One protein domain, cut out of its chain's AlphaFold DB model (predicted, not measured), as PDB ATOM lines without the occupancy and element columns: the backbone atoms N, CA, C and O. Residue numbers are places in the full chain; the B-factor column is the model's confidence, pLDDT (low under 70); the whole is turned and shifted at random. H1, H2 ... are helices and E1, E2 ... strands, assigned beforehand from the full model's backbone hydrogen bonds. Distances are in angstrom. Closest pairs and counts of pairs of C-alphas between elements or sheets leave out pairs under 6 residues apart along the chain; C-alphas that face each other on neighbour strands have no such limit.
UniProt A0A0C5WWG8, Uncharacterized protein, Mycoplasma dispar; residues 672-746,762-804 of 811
ATOM      1  N   GLU A 672     401.974 308.246 161.227       79.00
ATOM      2  CA  GLU A 672     400.537 308.098 160.952       79.00
ATOM      3  C   GLU A 672     399.810 307.332 162.074       79.00
ATOM      4  O   GLU A 672     398.783 307.800 162.571       79.00
ATOM      5  N   VAL A 673     400.366 306.216 162.562       81.06
ATOM      6  CA  VAL A 673     399.809 305.485 163.713       81.06
ATOM      7  C   VAL A 673     399.949 306.286 165.014       81.06
ATOM      8  O   VAL A 673     399.019 306.276 165.822       81.06
ATOM      9  N   GLU A 674     401.037 307.041 165.220       76.44
ATOM     10  CA  GLU A 674     401.156 307.945 166.382       76.44
ATOM     11  C   GLU A 674     400.083 309.052 166.359       76.44
ATOM     12  O   GLU A 674     399.507 309.381 167.403       76.44
ATOM     13  N   ALA A 675     399.741 309.581 165.179       81.31
ATOM     14  CA  ALA A 675     398.652 310.543 165.011       81.31
ATOM     15  C   ALA A 675     397.267 309.923 165.291       81.31
ATOM     16  O   ALA A 675     396.452 310.543 165.985       81.31
ATOM     17  N   LEU A 676     397.010 308.695 164.823       85.56
ATOM     18  CA  LEU A 676     395.775 307.951 165.112       85.56
ATOM     19  C   LEU A 676     395.638 307.619 166.609       85.56
ATOM     20  O   LEU A 676     394.555 307.774 167.178       85.56
ATOM     21  N   ASP A 677     396.726 307.230 167.280       79.81
ATOM     22  CA  ASP A 677     396.741 306.969 168.728       79.81
ATOM     23  C   ASP A 677     396.525 308.248 169.554       79.81
ATOM     24  O   ASP A 677     395.829 308.214 170.575       79.81
ATOM     25  N   LYS A 678     397.062 309.394 169.112       80.25
ATOM     26  CA  LYS A 678     396.786 310.701 169.728       80.25
ATOM     27  C   LYS A 678     395.314 311.088 169.577       80.25
ATOM     28  O   LYS A 678     394.675 311.431 170.569       80.25
ATOM     29  N   PHE A 679     394.752 310.952 168.374       85.62
ATOM     30  CA  PHE A 679     393.324 311.170 168.137       85.62
ATOM     31  C   PHE A 679     392.457 310.279 169.042       85.62
ATOM     32  O   PHE A 679     391.553 310.778 169.712       85.62
ATOM     33  N   ALA A 680     392.771 308.984 169.138       83.75
ATOM     34  CA  ALA A 680     392.031 308.046 169.981       83.75
ATOM     35  C   ALA A 680     392.127 308.364 171.488       83.75
ATOM     36  O   ALA A 680     391.183 308.097 172.230       83.75
ATOM     37  N   LYS A 681     393.240 308.953 171.949       79.12
ATOM     38  CA  LYS A 681     393.417 309.420 173.336       79.12
ATOM     39  C   LYS A 681     392.570 310.659 173.648       79.12
ATOM     40  O   LYS A 681     391.996 310.739 174.732       79.12
ATOM     41  N   ASP A 682     392.522 311.618 172.726       81.94
ATOM     42  CA  ASP A 682     391.902 312.928 172.959       81.94
ATOM     43  C   ASP A 682     390.379 312.921 172.678       81.94
ATOM     44  O   ASP A 682     389.640 313.796 173.146       81.94
ATOM     45  N   PHE A 683     389.880 311.914 171.950       82.38
ATOM     46  CA  PHE A 683     388.465 311.754 171.612       82.38
ATOM     47  C   PHE A 683     387.602 311.364 172.831       82.38
ATOM     48  O   PHE A 683     387.736 310.290 173.418       82.38
ATOM     49  N   ARG A 684     386.634 312.220 173.191       79.62
ATOM     50  CA  ARG A 684     385.782 312.073 174.390       79.62
ATOM     51  C   ARG A 684     384.621 311.081 174.210       79.62
ATOM     52  O   ARG A 684     383.460 311.434 174.390       79.62
ATOM     53  N   SER A 685     384.913 309.821 173.893       75.62
ATOM     54  CA  SER A 685     383.898 308.792 173.589       75.62
ATOM     55  C   SER A 685     382.836 308.582 174.684       75.62
ATOM     56  O   SER A 685     381.687 308.279 174.370       75.62
ATOM     57  N   ALA A 686     383.176 308.809 175.958       68.94
ATOM     58  CA  ALA A 686     382.248 308.664 177.085       68.94
ATOM     59  C   ALA A 686     381.027 309.609 177.026       68.94
ATOM     60  O   ALA A 686     379.972 309.273 177.564       68.94
ATOM     61  N   THR A 687     381.129 310.767 176.356       74.19
ATOM     62  CA  THR A 687     380.001 311.713 176.222       74.19
ATOM     63  C   THR A 687     378.991 311.303 175.146       74.19
ATOM     64  O   THR A 687     377.957 311.947 175.011       74.19
ATOM     65  N   LEU A 688     379.275 310.248 174.378       83.00
ATOM     66  CA  LEU A 688     378.459 309.760 173.261       83.00
ATOM     67  C   LEU A 688     377.825 308.405 173.613       83.00
ATOM     68  O   LEU A 688     377.955 307.420 172.889       83.00
ATOM     69  N   SER A 689     377.171 308.353 174.774       85.38
ATOM     70  CA  SER A 689     376.484 307.152 175.252       85.38
ATOM     71  C   SER A 689     375.229 306.858 174.424       85.38
ATOM     72  O   SER A 689     374.514 307.772 174.017       85.38
ATOM     73  N   THR A 690     374.951 305.575 174.185       89.81
ATOM     74  CA  THR A 690     373.729 305.112 173.503       89.81
ATOM     75  C   THR A 690     372.798 304.450 174.513       89.81
ATOM     76  O   THR A 690     373.256 303.706 175.377       89.81
ATOM     77  N   TYR A 691     371.495 304.702 174.403       91.44
ATOM     78  CA  TYR A 691     370.472 304.154 175.293       91.44
ATOM     79  C   TYR A 691     369.506 303.313 174.461       91.44
ATOM     80  O   TYR A 691     369.003 303.801 173.448       91.44
ATOM     81  N   LEU A 692     369.283 302.061 174.850       92.94
ATOM     82  CA  LEU A 692     368.473 301.086 174.123       92.94
ATOM     83  C   LEU A 692     367.420 300.492 175.061       92.94
ATOM     84  O   LEU A 692     367.727 300.154 176.202       92.94
ATOM     85  N   ASP A 693     366.194 300.305 174.579       92.69
ATOM     86  CA  ASP A 693     365.204 299.507 175.306       92.69
ATOM     87  C   ASP A 693     365.656 298.047 175.471       92.69
ATOM     88  O   ASP A 693     366.537 297.558 174.762       92.69
ATOM     89  N   LYS A 694     365.049 297.339 176.429       91.06
ATOM     90  CA  LYS A 694     365.436 295.970 176.808       91.06
ATOM     91  C   LYS A 694     365.536 294.994 175.626       91.06
ATOM     92  O   LYS A 694     366.442 294.163 175.622       91.06
ATOM     93  N   GLN A 695     364.635 295.087 174.647       92.69
ATOM     94  CA  GLN A 695     364.640 294.198 173.483       92.69
ATOM     95  C   GLN A 695     365.770 294.585 172.523       92.69
ATOM     96  O   GLN A 695     366.637 293.765 172.229       92.69
ATOM     97  N   THR A 696     365.834 295.861 172.137       91.44
ATOM     98  CA  THR A 696     366.859 296.392 171.227       91.44
ATOM     99  C   THR A 696     368.275 296.202 171.782       91.44
ATOM    100  O   THR A 696     369.205 295.906 171.033       91.44
ATOM    101  N   TYR A 697     368.452 296.315 173.101       91.75
ATOM    102  CA  TYR A 697     369.714 296.048 173.796       91.75
ATOM    103  C   TYR A 697     370.136 294.575 173.668       91.75
ATOM    104  O   TYR A 697     371.278 294.296 173.307       91.75
ATOM    105  N   ALA A 698     369.226 293.627 173.918       89.38
ATOM    106  CA  ALA A 698     369.504 292.194 173.791       89.38
ATOM    107  C   ALA A 698     369.797 291.775 172.337       89.38
ATOM    108  O   ALA A 698     370.751 291.030 172.084       89.38
ATOM    109  N   ASP A 699     369.026 292.301 171.384       91.38
ATOM    110  CA  ASP A 699     369.210 292.049 169.953       91.38
ATOM    111  C   ASP A 699     370.538 292.623 169.442       91.38
ATOM    112  O   ASP A 699     371.239 291.963 168.673       91.38
ATOM    113  N   PHE A 700     370.936 293.811 169.915       93.44
ATOM    114  CA  PHE A 700     372.213 294.428 169.555       93.44
ATOM    115  C   PHE A 700     373.408 293.554 169.955       93.44
ATOM    116  O   PHE A 700     374.239 293.235 169.105       93.44
ATOM    117  N   TRP A 701     373.490 293.109 171.215       91.00
ATOM    118  CA  TRP A 701     374.607 292.264 171.663       91.00
ATOM    119  C   TRP A 701     374.631 290.904 170.971       91.00
ATOM    120  O   TRP A 701     375.704 290.430 170.605       91.00
ATOM    121  N   SER A 702     373.461 290.312 170.728       89.06
ATOM    122  CA  SER A 702     373.341 289.068 169.956       89.06
ATOM    123  C   SER A 702     373.815 289.258 168.508       89.06
ATOM    124  O   SER A 702     374.499 288.399 167.951       89.06
ATOM    125  N   GLY A 703     373.520 290.419 167.912       90.88
ATOM    126  CA  GLY A 703     374.036 290.840 166.611       90.88
ATOM    127  C   GLY A 703     375.558 290.988 166.594       90.88
ATOM    128  O   GLY A 703     376.196 290.449 165.697       90.88
ATOM    129  N   ILE A 704     376.146 291.646 167.600       90.88
ATOM    130  CA  ILE A 704     377.606 291.795 167.740       90.88
ATOM    131  C   ILE A 704     378.288 290.426 167.840       90.88
ATOM    132  O   ILE A 704     379.245 290.175 167.108       90.88
ATOM    133  N   ILE A 705     377.772 289.531 168.694       89.56
ATOM    134  CA  ILE A 705     378.302 288.169 168.864       89.56
ATOM    135  C   ILE A 705     378.300 287.421 167.526       89.56
ATOM    136  O   ILE A 705     379.342 286.935 167.087       89.56
ATOM    137  N   ARG A 706     377.166 287.430 166.815       88.56
ATOM    138  CA  ARG A 706     377.028 286.785 165.501       88.56
ATOM    139  C   ARG A 706     377.934 287.390 164.422       88.56
ATOM    140  O   ARG A 706     378.441 286.646 163.589       88.56
ATOM    141  N   THR A 707     378.106 288.712 164.392       90.50
ATOM    142  CA  THR A 707     378.870 289.402 163.335       90.50
ATOM    143  C   THR A 707     380.381 289.282 163.526       90.50
ATOM    144  O   THR A 707     381.100 289.144 162.542       90.50
ATOM    145  N   VAL A 708     380.874 289.296 164.767       89.12
ATOM    146  CA  VAL A 708     382.304 289.076 165.053       89.12
ATOM    147  C   VAL A 708     382.658 287.585 164.985       89.12
ATOM    148  O   VAL A 708     383.739 287.229 164.510       89.12
ATOM    149  N   GLY A 709     381.745 286.707 165.418       82.75
ATOM    150  CA  GLY A 709     381.856 285.256 165.276       82.75
ATOM    151  C   GLY A 709     383.186 284.712 165.800       82.75
ATOM    152  O   GLY A 709     383.617 285.026 166.911       82.75
ATOM    153  N   THR A 710     383.879 283.913 164.988       76.62
ATOM    154  CA  THR A 710     385.201 283.347 165.307       76.62
ATOM    155  C   THR A 710     386.390 284.189 164.826       76.62
ATOM    156  O   THR A 710     387.512 283.846 165.184       76.62
ATOM    157  N   SER A 711     386.182 285.300 164.103       79.38
ATOM    158  CA  SER A 711     387.266 286.079 163.468       79.38
ATOM    159  C   SER A 711     388.326 286.579 164.458       79.38
ATOM    160  O   SER A 711     387.991 287.078 165.534       79.38
ATOM    161  N   SER A 712     389.600 286.484 164.069       75.62
ATOM    162  CA  SER A 712     390.752 287.054 164.781       75.62
ATOM    163  C   SER A 712     391.259 288.369 164.173       75.62
ATOM    164  O   SER A 712     392.182 288.966 164.725       75.62
ATOM    165  N   ASP A 713     390.679 288.832 163.062       85.44
ATOM    166  CA  ASP A 713     391.064 290.071 162.370       85.44
ATOM    167  C   ASP A 713     390.086 291.226 162.670       85.44
ATOM    168  O   ASP A 713     389.097 291.051 163.386       85.44
ATOM    169  N   TYR A 714     390.366 292.423 162.153       89.00
ATOM    170  CA  TYR A 714     389.474 293.577 162.247       89.00
ATOM    171  C   TYR A 714     388.152 293.325 161.500       89.00
ATOM    172  O   TYR A 714     388.129 292.972 160.323       89.00
ATOM    173  N   VAL A 715     387.034 293.532 162.195       92.06
ATOM    174  CA  VAL A 715     385.665 293.332 161.711       92.06
ATOM    175  C   VAL A 715     384.928 294.669 161.686       92.06
ATOM    176  O   VAL A 715     384.930 295.421 162.666       92.06
ATOM    177  N   ASP A 716     384.257 294.953 160.572       90.62
ATOM    178  CA  ASP A 716     383.327 296.075 160.464       90.62
ATOM    179  C   ASP A 716     381.951 295.690 161.039       90.62
ATOM    180  O   ASP A 716     381.354 294.683 160.660       90.62
ATOM    181  N   ILE A 717     381.442 296.512 161.959       92.56
ATOM    182  CA  ILE A 717     380.108 296.377 162.567       92.56
ATOM    183  C   ILE A 717     379.218 297.603 162.306       92.56
ATOM    184  O   ILE A 717     378.193 297.771 162.970       92.56
ATOM    185  N   THR A 718     379.586 298.459 161.344       91.25
ATOM    186  CA  THR A 718     378.898 299.714 160.990       91.25
ATOM    187  C   THR A 718     377.385 299.536 160.868       91.25
ATOM    188  O   THR A 718     376.625 300.316 161.435       91.25
ATOM    189  N   GLU A 719     376.925 298.472 160.209       92.38
ATOM    190  CA  GLU A 719     375.496 298.194 160.018       92.38
ATOM    191  C   GLU A 719     374.706 298.010 161.326       92.38
ATOM    192  O   GLU A 719     373.524 298.356 161.369       92.38
ATOM    193  N   LEU A 720     375.348 297.530 162.400       91.94
ATOM    194  CA  LEU A 720     374.734 297.367 163.725       91.94
ATOM    195  C   LEU A 720     374.680 298.687 164.511       91.94
ATOM    196  O   LEU A 720     373.764 298.886 165.306       91.94
ATOM    197  N   ILE A 721     375.642 299.587 164.289       92.69
ATOM    198  CA  ILE A 721     375.795 300.844 165.044       92.69
ATOM    199  C   ILE A 721     375.342 302.090 164.276       92.69
ATOM    200  O   ILE A 721     375.318 303.175 164.850       92.69
ATOM    201  N   LYS A 722     374.968 301.992 162.994       92.12
ATOM    202  CA  LYS A 722     374.753 303.177 162.138       92.12
ATOM    203  C   LYS A 722     373.669 304.150 162.611       92.12
ATOM    204  O   LYS A 722     373.722 305.325 162.262       92.12
ATOM    205  N   LYS A 723     372.708 303.668 163.407       89.56
ATOM    206  CA  LYS A 723     371.640 304.474 164.030       89.56
ATOM    207  C   LYS A 723     372.028 305.052 165.397       89.56
ATOM    208  O   LYS A 723     371.218 305.727 166.030       89.56
ATOM    209  N   PHE A 724     373.224 304.753 165.903       92.62
ATOM    210  CA  PHE A 724     373.650 305.182 167.232       92.62
ATOM    211  C   PHE A 724     374.138 306.637 167.186       92.62
ATOM    212  O   PHE A 724     374.877 306.998 166.263       92.62
ATOM    213  N   PRO A 725     373.832 307.459 168.210       87.06
ATOM    214  CA  PRO A 725     374.322 308.835 168.297       87.06
ATOM    215  C   PRO A 725     375.845 308.956 168.146       87.06
ATOM    216  O   PRO A 725     376.326 309.898 167.514       87.06
ATOM    217  N   MET A 726     376.610 307.981 168.662       90.06
ATOM    218  CA  MET A 726     378.069 307.976 168.520       90.06
ATOM    219  C   MET A 726     378.537 307.876 167.068       90.06
ATOM    220  O   MET A 726     379.488 308.563 166.701       90.06
ATOM    221  N   TRP A 727     377.870 307.081 166.229       91.62
ATOM    222  CA  TRP A 727     378.294 306.856 164.848       91.62
ATOM    223  C   TRP A 727     377.978 308.073 163.989       91.62
ATOM    224  O   TRP A 727     378.836 308.556 163.246       91.62
ATOM    225  N   SER A 728     376.769 308.623 164.149       88.50
ATOM    226  CA  SER A 728     376.348 309.855 163.479       88.50
ATOM    227  C   SER A 728     377.240 311.044 163.847       88.50
ATOM    228  O   SER A 728     377.558 311.854 162.979       88.50
ATOM    229  N   TYR A 729     377.681 311.145 165.107       89.12
ATOM    230  CA  TYR A 729     378.664 312.147 165.525       89.12
ATOM    231  C   TYR A 729     380.041 311.884 164.898       89.12
ATOM    232  O   TYR A 729     380.606 312.768 164.255       89.12
ATOM    233  N   PHE A 730     380.574 310.665 165.050       90.19
ATOM    234  CA  PHE A 730     381.922 310.310 164.603       90.19
ATOM    235  C   PHE A 730     382.103 310.551 163.100       90.19
ATOM    236  O   PHE A 730     383.016 311.263 162.691       90.19
ATOM    237  N   THR A 731     381.185 310.038 162.280       90.06
ATOM    238  CA  THR A 731     381.233 310.187 160.815       90.06
ATOM    239  C   THR A 731     381.027 311.618 160.326       90.06
ATOM    240  O   THR A 731     381.601 311.989 159.304       90.06
ATOM    241  N   ARG A 732     380.250 312.438 161.048       89.25
ATOM    242  CA  ARG A 732     380.030 313.854 160.711       89.25
ATOM    243  C   ARG A 732     381.241 314.726 161.033       89.25
ATOM    244  O   ARG A 732     381.560 315.620 160.257       89.25
ATOM    245  N   HIS A 733     381.880 314.501 162.180       89.50
ATOM    246  CA  HIS A 733     382.981 315.342 162.659       89.50
ATOM    247  C   HIS A 733     384.367 314.841 162.228       89.50
ATOM    248  O   HIS A 733     385.305 315.634 162.178       89.50
ATOM    249  N   HIS A 734     384.495 313.559 161.873       91.75
ATOM    250  CA  HIS A 734     385.748 312.925 161.455       91.75
ATOM    251  C   HIS A 734     385.551 312.078 160.180       91.75
ATOM    252  O   HIS A 734     385.735 310.859 160.203       91.75
ATOM    253  N   PRO A 735     385.158 312.697 159.046       89.94
ATOM    254  CA  PRO A 735     384.790 311.974 157.827       89.94
ATOM    255  C   PRO A 735     385.942 311.158 157.226       89.94
ATOM    256  O   PRO A 735     385.680 310.106 156.642       89.94
ATOM    257  N   ASP A 736     387.200 311.579 157.404       91.06
ATOM    258  CA  ASP A 736     388.393 310.853 156.943       91.06
ATOM    259  C   ASP A 736     388.701 309.576 157.755       91.06
ATOM    260  O   ASP A 736     389.481 308.743 157.295       91.06
ATOM    261  N   PHE A 737     388.085 309.375 158.927       92.31
ATOM    262  CA  PHE A 737     388.345 308.220 159.796       92.31
ATOM    263  C   PHE A 737     387.214 307.183 159.773       92.31
ATOM    264  O   PHE A 737     386.038 307.499 159.557       92.31
ATOM    265  N   GLY A 738     387.575 305.918 159.986       92.38
ATOM    266  CA  GLY A 738     386.654 304.791 160.159       92.38
ATOM    267  C   GLY A 738     386.898 304.041 161.469       92.38
ATOM    268  O   GLY A 738     387.906 304.271 162.138       92.38
ATOM    269  N   LEU A 739     385.965 303.155 161.830       94.12
ATOM    270  CA  LEU A 739     386.022 302.328 163.040       94.12
ATOM    271  C   LEU A 739     385.920 300.840 162.691       94.12
ATOM    272  O   LEU A 739     385.143 300.478 161.810       94.12
ATOM    273  N   MET A 740     386.648 299.988 163.412       93.56
ATOM    274  CA  MET A 740     386.506 298.523 163.371       93.56
ATOM    275  C   MET A 740     386.679 297.921 164.768       93.56
ATOM    276  O   MET A 740     387.293 298.537 165.639       93.56
ATOM    277  N   VAL A 741     386.161 296.714 164.988       92.38
ATOM    278  CA  VAL A 741     386.379 295.943 166.225       92.38
ATOM    279  C   VAL A 741     387.326 294.779 165.956       92.38
ATOM    280  O   VAL A 741     387.353 294.259 164.849       92.38
ATOM    281  N   LYS A 742     388.103 294.343 166.947       89.94
ATOM    282  CA  LYS A 742     388.973 293.161 166.833       89.94
ATOM    283  C   LYS A 742     389.041 292.456 168.186       89.94
ATOM    284  O   LYS A 742     389.028 293.127 169.221       89.94
ATOM    285  N   LYS A 743     389.097 291.123 168.173       88.19
ATOM    286  CA  LYS A 743     389.351 290.325 169.380       88.19
ATOM    287  C   LYS A 743     390.790 290.513 169.851       88.19
ATOM    288  O   LYS A 743     391.702 290.571 169.028       88.19
ATOM    289  N   ASP A 744     390.992 290.548 171.161       79.50
ATOM    290  CA  ASP A 744     392.342 290.463 171.718       79.50
ATOM    291  C   ASP A 744     392.850 289.014 171.664       79.50
ATOM    292  O   ASP A 744     392.083 288.071 171.860       79.50
ATOM    293  N   GLU A 745     394.142 288.834 171.388       67.19
ATOM    294  CA  GLU A 745     394.791 287.520 171.420       67.19
ATOM    295  C   GLU A 745     394.812 286.980 172.860       67.19
ATOM    296  O   GLU A 745     395.172 287.698 173.801       67.19
ATOM    297  N   GLU A 746     394.419 285.716 173.050       54.69
ATOM    298  CA  GLU A 746     394.374 285.096 174.375       54.69
ATOM    299  C   GLU A 746     395.784 284.959 174.963       54.69
ATOM    300  O   GLU A 746     396.578 284.099 174.581       54.69
ATOM    301  N   GLU A 762     379.596 283.629 175.343       51.34
ATOM    302  CA  GLU A 762     380.784 283.766 174.492       51.34
ATOM    303  C   GLU A 762     381.441 285.131 174.750       51.34
ATOM    304  O   GLU A 762     380.978 286.171 174.274       51.34
ATOM    305  N   ASN A 763     382.511 285.147 175.548       55.91
ATOM    306  CA  ASN A 763     383.236 286.372 175.867       55.91
ATOM    307  C   ASN A 763     384.065 286.823 174.657       55.91
ATOM    308  O   ASN A 763     385.182 286.357 174.440       55.91
ATOM    309  N   LEU A 764     383.538 287.785 173.896       76.12
ATOM    310  CA  LEU A 764     384.280 288.506 172.859       76.12
ATOM    311  C   LEU A 764     385.277 289.494 173.485       76.12
ATOM    312  O   LEU A 764     385.098 290.716 173.448       76.12
ATOM    313  N   ASN A 765     386.331 288.934 174.078       78.19
ATOM    314  CA  ASN A 765     387.367 289.687 174.767       78.19
ATOM    315  C   ASN A 765     388.007 290.728 173.834       78.19
ATOM    316  O   ASN A 765     388.308 290.454 172.668       78.19
ATOM    317  N   GLY A 766     388.171 291.946 174.340       77.56
ATOM    318  CA  GLY A 766     388.674 293.082 173.572       77.56
ATOM    319  C   GLY A 766     387.662 293.803 172.674       77.56
ATOM    320  O   GLY A 766     387.986 294.902 172.220       77.56
ATOM    321  N   VAL A 767     386.461 293.250 172.450       87.44
ATOM    322  CA  VAL A 767     385.390 293.878 171.648       87.44
ATOM    323  C   VAL A 767     384.368 294.582 172.538       87.44
ATOM    324  O   VAL A 767     384.048 295.744 172.297       87.44
ATOM    325  N   PHE A 768     383.866 293.918 173.583       88.06
ATOM    326  CA  PHE A 768     383.000 294.547 174.584       88.06
ATOM    327  C   PHE A 768     383.237 293.986 175.990       88.06
ATOM    328  O   PHE A 768     383.754 292.886 176.159       88.06
ATOM    329  N   GLU A 769     382.806 294.732 177.004       86.56
ATOM    330  CA  GLU A 769     382.837 294.326 178.416       86.56
ATOM    331  C   GLU A 769     381.523 294.684 179.131       86.56
ATOM    332  O   GLU A 769     380.859 295.667 178.788       86.56
ATOM    333  N   ASN A 770     381.159 293.915 180.159       81.56
ATOM    334  CA  ASN A 770     380.068 294.262 181.074       81.56
ATOM    335  C   ASN A 770     380.583 295.277 182.116       81.56
ATOM    336  O   ASN A 770     381.644 295.058 182.696       81.56
ATOM    337  N   VAL A 771     379.853 296.372 182.379       75.12
ATOM    338  CA  VAL A 771     380.337 297.470 183.248       75.12
ATOM    339  C   VAL A 771     379.315 297.828 184.329       75.12
ATOM    340  O   VAL A 771     378.553 298.786 184.193       75.12
ATOM    341  N   GLY A 772     379.336 297.107 185.448       65.19
ATOM    342  CA  GLY A 772     378.377 297.267 186.550       65.19
ATOM    343  C   GLY A 772     377.414 296.082 186.635       65.19
ATOM    344  O   GLY A 772     377.782 294.967 186.277       65.19
ATOM    345  N   LEU A 773     376.183 296.317 187.095       58.62
ATOM    346  CA  LEU A 773     375.198 295.270 187.415       58.62
ATOM    347  C   LEU A 773     374.423 294.731 186.183       58.62
ATOM    348  O   LEU A 773     373.314 294.225 186.315       58.62
ATOM    349  N   GLY A 774     375.016 294.811 184.984       61.84
ATOM    350  CA  GLY A 774     374.496 294.225 183.732       61.84
ATOM    351  C   GLY A 774     373.625 295.145 182.860       61.84
ATOM    352  O   GLY A 774     373.442 294.879 181.671       61.84
ATOM    353  N   ASP A 775     373.166 296.268 183.408       73.75
ATOM    354  CA  ASP A 775     372.392 297.330 182.744       73.75
ATOM    355  C   ASP A 775     373.221 298.212 181.785       73.75
ATOM    356  O   ASP A 775     372.668 299.012 181.027       73.75
ATOM    357  N   ARG A 776     374.548 298.051 181.791       84.69
ATOM    358  CA  ARG A 776     375.495 298.779 180.943       84.69
ATOM    359  C   ARG A 776     376.623 297.872 180.455       84.69
ATOM    360  O   ARG A 776     377.237 297.143 181.240       84.69
ATOM    361  N   LYS A 777     376.988 298.023 179.182       89.75
ATOM    362  CA  LYS A 777     378.238 297.499 178.609       89.75
ATOM    363  C   LYS A 777     379.043 298.610 177.942       89.75
ATOM    364  O   LYS A 777     378.502 299.659 177.583       89.75
ATOM    365  N   ALA A 778     380.335 298.369 177.757       88.81
ATOM    366  CA  ALA A 778     381.187 299.201 176.920       88.81
ATOM    367  C   ALA A 778     381.617 298.439 175.664       88.81
ATOM    368  O   ALA A 778     381.932 297.255 175.738       88.81
ATOM    369  N   LEU A 779     381.626 299.135 174.530       91.88
ATOM    370  CA  LEU A 779     382.005 298.643 173.209       91.88
ATOM    371  C   LEU A 779     383.280 299.358 172.750       91.88
ATOM    372  O   LEU A 779     383.401 300.581 172.902       91.88
ATOM    373  N   TYR A 780     384.218 298.593 172.199       92.81
ATOM    374  CA  TYR A 780     385.566 299.047 171.881       92.81
ATOM    375  C   TYR A 780     385.852 299.054 170.380       92.81
ATOM    376  O   TYR A 780     385.571 298.076 169.696       92.81
ATOM    377  N   PHE A 781     386.479 300.125 169.885       93.12
ATOM    378  CA  PHE A 781     386.836 300.276 168.468       93.12
ATOM    379  C   PHE A 781     388.268 300.743 168.259       93.12
ATOM    380  O   PHE A 781     388.744 301.630 168.963       93.12
ATOM    381  N   TYR A 782     388.897 300.241 167.209       92.94
ATOM    382  CA  TYR A 782     390.104 300.803 166.620       92.94
ATOM    383  C   TYR A 782     389.751 301.831 165.544       92.94
ATOM    384  O   TYR A 782     388.728 301.696 164.869       92.94
ATOM    385  N   VAL A 783     390.594 302.851 165.385       93.12
ATOM    386  CA  VAL A 783     390.429 303.936 164.406       93.12
ATOM    387  C   VAL A 783     391.405 303.729 163.254       93.12
ATOM    388  O   VAL A 783     392.566 303.420 163.498       93.12
ATOM    389  N   TYR A 784     390.975 303.949 162.014       93.50
ATOM    390  CA  TYR A 784     391.862 303.944 160.844       93.50
ATOM    391  C   TYR A 784     391.630 305.159 159.944       93.50
ATOM    392  O   TYR A 784     390.538 305.737 159.923       93.50
ATOM    393  N   ASN A 785     392.651 305.529 159.170       90.81
ATOM    394  CA  ASN A 785     392.539 306.522 158.105       90.81
ATOM    395  C   ASN A 785     391.930 305.875 156.855       90.81
ATOM    396  O   ASN A 785     392.504 304.942 156.303       90.81
ATOM    397  N   LYS A 786     390.803 306.380 156.343       89.25
ATOM    398  CA  LYS A 786     390.173 305.831 155.124       89.25
ATOM    399  C   LYS A 786     391.067 305.923 153.884       89.25
ATOM    400  O   LYS A 786     390.844 305.180 152.933       89.25
ATOM    401  N   LYS A 787     392.076 306.804 153.888       86.44
ATOM    402  CA  LYS A 787     393.092 306.913 152.823       86.44
ATOM    403  C   LYS A 787     394.197 305.854 152.945       86.44
ATOM    404  O   LYS A 787     394.771 305.487 151.926       86.44
ATOM    405  N   ASN A 788     394.447 305.335 154.150       84.44
ATOM    406  CA  ASN A 788     395.376 304.235 154.427       84.44
ATOM    407  C   ASN A 788     394.698 303.178 155.332       84.44
ATOM    408  O   ASN A 788     395.031 303.053 156.511       84.44
ATOM    409  N   PRO A 789     393.726 302.395 154.814       82.50
ATOM    410  CA  PRO A 789     392.894 301.494 155.622       82.50
ATOM    411  C   PRO A 789     393.619 300.223 156.104       82.50
ATOM    412  O   PRO A 789     392.973 299.260 156.509       82.50
ATOM    413  N   LYS A 790     394.953 300.192 156.018       81.25
ATOM    414  CA  LYS A 790     395.810 299.113 156.528       81.25
ATOM    415  C   LYS A 790     396.493 299.482 157.846       81.25
ATOM    416  O   LYS A 790     396.958 298.586 158.545       81.25
ATOM    417  N   GLU A 791     396.547 300.770 158.187       83.19
ATOM    418  CA  GLU A 791     397.110 301.262 159.443       83.19
ATOM    419  C   GLU A 791     395.984 301.663 160.402       83.19
ATOM    420  O   GLU A 791     395.141 302.517 160.115       83.19
ATOM    421  N   PHE A 792     395.972 300.998 161.556       86.62
ATOM    422  CA  PHE A 792     394.994 301.173 162.622       86.62
ATOM    423  C   PHE A 792     395.685 301.775 163.848       86.62
ATOM    424  O   PHE A 792     396.867 301.521 164.095       86.62
ATOM    425  N   SER A 793     394.935 302.525 164.657       86.69
ATOM    426  CA  SER A 793     395.349 302.873 166.015       86.69
ATOM    427  C   SER A 793     395.688 301.601 166.797       86.69
ATOM    428  O   SER A 793     395.138 300.530 166.549       86.69
ATOM    429  N   THR A 794     396.573 301.707 167.782       77.75
ATOM    430  CA  THR A 794     396.771 300.639 168.775       77.75
ATOM    431  C   THR A 794     395.931 300.869 170.029       77.75
ATOM    432  O   THR A 794     395.616 299.926 170.755       77.75
ATOM    433  N   ARG A 795     395.489 302.110 170.254       80.56
ATOM    434  CA  ARG A 795     394.514 302.496 171.278       80.56
ATOM    435  C   ARG A 795     393.081 302.288 170.786       80.56
ATOM    436  O   ARG A 795     392.757 302.617 169.645       80.56
ATOM    437  N   LYS A 796     392.219 301.801 171.683       87.94
ATOM    438  CA  LYS A 796     390.781 301.603 171.446       87.94
ATOM    439  C   LYS A 796     389.966 302.800 171.956       87.94
ATOM    440  O   LYS A 796     390.156 303.230 173.092       87.94
ATOM    441  N   LEU A 797     389.010 303.285 171.165       89.56
ATOM    442  CA  LEU A 797     387.905 304.127 171.640       89.56
ATOM    443  C   LEU A 797     386.921 303.282 172.457       89.56
ATOM    444  O   LEU A 797     386.680 302.129 172.107       89.56
ATOM    445  N   LYS A 798     386.314 303.861 173.501       90.50
ATOM    446  CA  LYS A 798     385.376 303.172 174.408       90.50
ATOM    447  C   LYS A 798     384.027 303.886 174.468       90.50
ATOM    448  O   LYS A 798     383.941 304.969 175.048       90.50
ATOM    449  N   PHE A 799     382.974 303.290 173.920       90.38
ATOM    450  CA  PHE A 799     381.615 303.843 173.960       90.38
ATOM    451  C   PHE A 799     380.735 303.045 174.918       90.38
ATOM    452  O   PHE A 799     380.816 301.820 174.955       90.38
ATOM    453  N   PHE A 800     379.880 303.725 175.681       90.25
ATOM    454  CA  PHE A 800     378.938 303.067 176.584       90.25
ATOM    455  C   PHE A 800     377.571 302.896 175.929       90.25
ATOM    456  O   PHE A 800     377.048 303.811 175.285       90.25
ATOM    457  N   VAL A 801     376.981 301.724 176.139       91.38
ATOM    458  CA  VAL A 801     375.627 301.390 175.709       91.38
ATOM    459  C   VAL A 801     374.856 300.921 176.942       91.38
ATOM    460  O   VAL A 801     375.306 300.035 177.672       91.38
ATOM    461  N   TYR A 802     373.714 301.555 177.181       90.75
ATOM    462  CA  TYR A 802     372.873 301.400 178.364       90.75
ATOM    463  C   TYR A 802     371.542 300.749 178.003       90.75
ATOM    464  O   TYR A 802     370.980 301.032 176.942       90.75
ATOM    465  N   GLN A 803     371.008 299.947 178.920       90.38
ATOM    466  CA  GLN A 803     369.634 299.467 178.871       90.38
ATOM    467  C   GLN A 803     368.702 300.462 179.585       90.38
ATOM    468  O   GLN A 803     368.934 300.832 180.734       90.38
ATOM    469  N   THR A 804     367.630 300.882 178.919       88.50
ATOM    470  CA  THR A 804     366.634 301.853 179.404       88.50
ATOM    471  C   THR A 804     365.206 301.374 179.112       88.50
ATOM    472  O   THR A 804     364.994 300.287 178.581       88.50
TER     473      THR A 804
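Overview. This is residues 672 to 746 and 762 to 804 of the 811 residues of an uncharacterized protein of Mycoplasma dispar (UniProt A0A0C5WWG8). Picture one strongly twisted sheet of six strands running through the domain, with the long strand E4 at its middle; H2 covers one face near E6, while H1 covers the opposite face near E4 and E5. H4 sits beside the strands on the same face as H1, and the short H3 packs on H2. The 118 printed residues have four named helices and six named strands, in the order H1, E1, H2, H3, H4, E2, E3, E4, E5, E6, a mixed class of helices and strands. The sheet is branched and mixed: E1 and E6 are parallel, and the other neighbour pairs are antiparallel. The whole is compact, with a radius of gyration of the C-alphas of 13.8 A and spans of 40 by 31 by 24 A.

Along the chain. Find C-alpha 776 at (375.495, 298.779, 180.943); from there E4 runs 29.5 A through residues 776 to 785. E6, residues 797 to 804, is 22.8 A long and ends at C-alpha 804, (366.634, 301.853, 179.404). Look for E1 at residues 690 to 693, 10.4 A; E2 at 737 to 740, 10.5 A; E3 at 768 to 770, 7.1 A; and E5 at 788 to 792, 8.8 A. H1, residues 672 to 682, begins at (400.537, 308.098, 160.952) and runs 15.6 A. H2, residues 694 to 708, spans 21.7 A; H3, residues 718 to 721, 5.2 A; and H4, residues 725 to 733, 12.2 A.

Arrangement. Beside E4, E2 and E3 lie on one side, E5 and E6 on the other side. Look at N 779 and O 799, 2.8 A, for E4 with E6; at N 782 and O 740, 2.8 A, for E2 with E4. E3, E4 and E5 form a meander, each strand the antiparallel neighbour of the one before, in two hairpins, with N 778 and O 769 at 2.9 A and N 788 and O 785 at 2.9 A. E1 pairs with E6 through N 802 and O 690, 2.8 A. H2 is on the sheet at a height of 10.5 A, over E4 and E6; its closest C-alpha pair with E6 is Lys 694 and Gln 803, 5.8 A. H1 is on the opposite face, height 8.7 A, with the C-alphas of Leu 676 and Val 783 its closest to E4, 6.7 A. H2, with residues 700 to 704 alone, and H3 only just touch, with 3 pairs of C-alphas within 8 A, the closest Phe 700 and Leu 720, 7.0 A. In H1, H2 and H4 every O i to N i+4 pair is within hydrogen-bond range; H3 is too short for one.

Size, cuts and confidence. The two C-alphas farthest apart are those of Leu 773 and Lys 787, 40.6 A. Residues 747 to 761 are not printed, and C-alphas 746 and 762 are 13.7 A apart across this cut. Of the links that are printed whole, none is long. Mean pLDDT of the printed part is 85.4; look for values under 70 at residues 686, 745 to 746, 762 to 763 and 772 to 774.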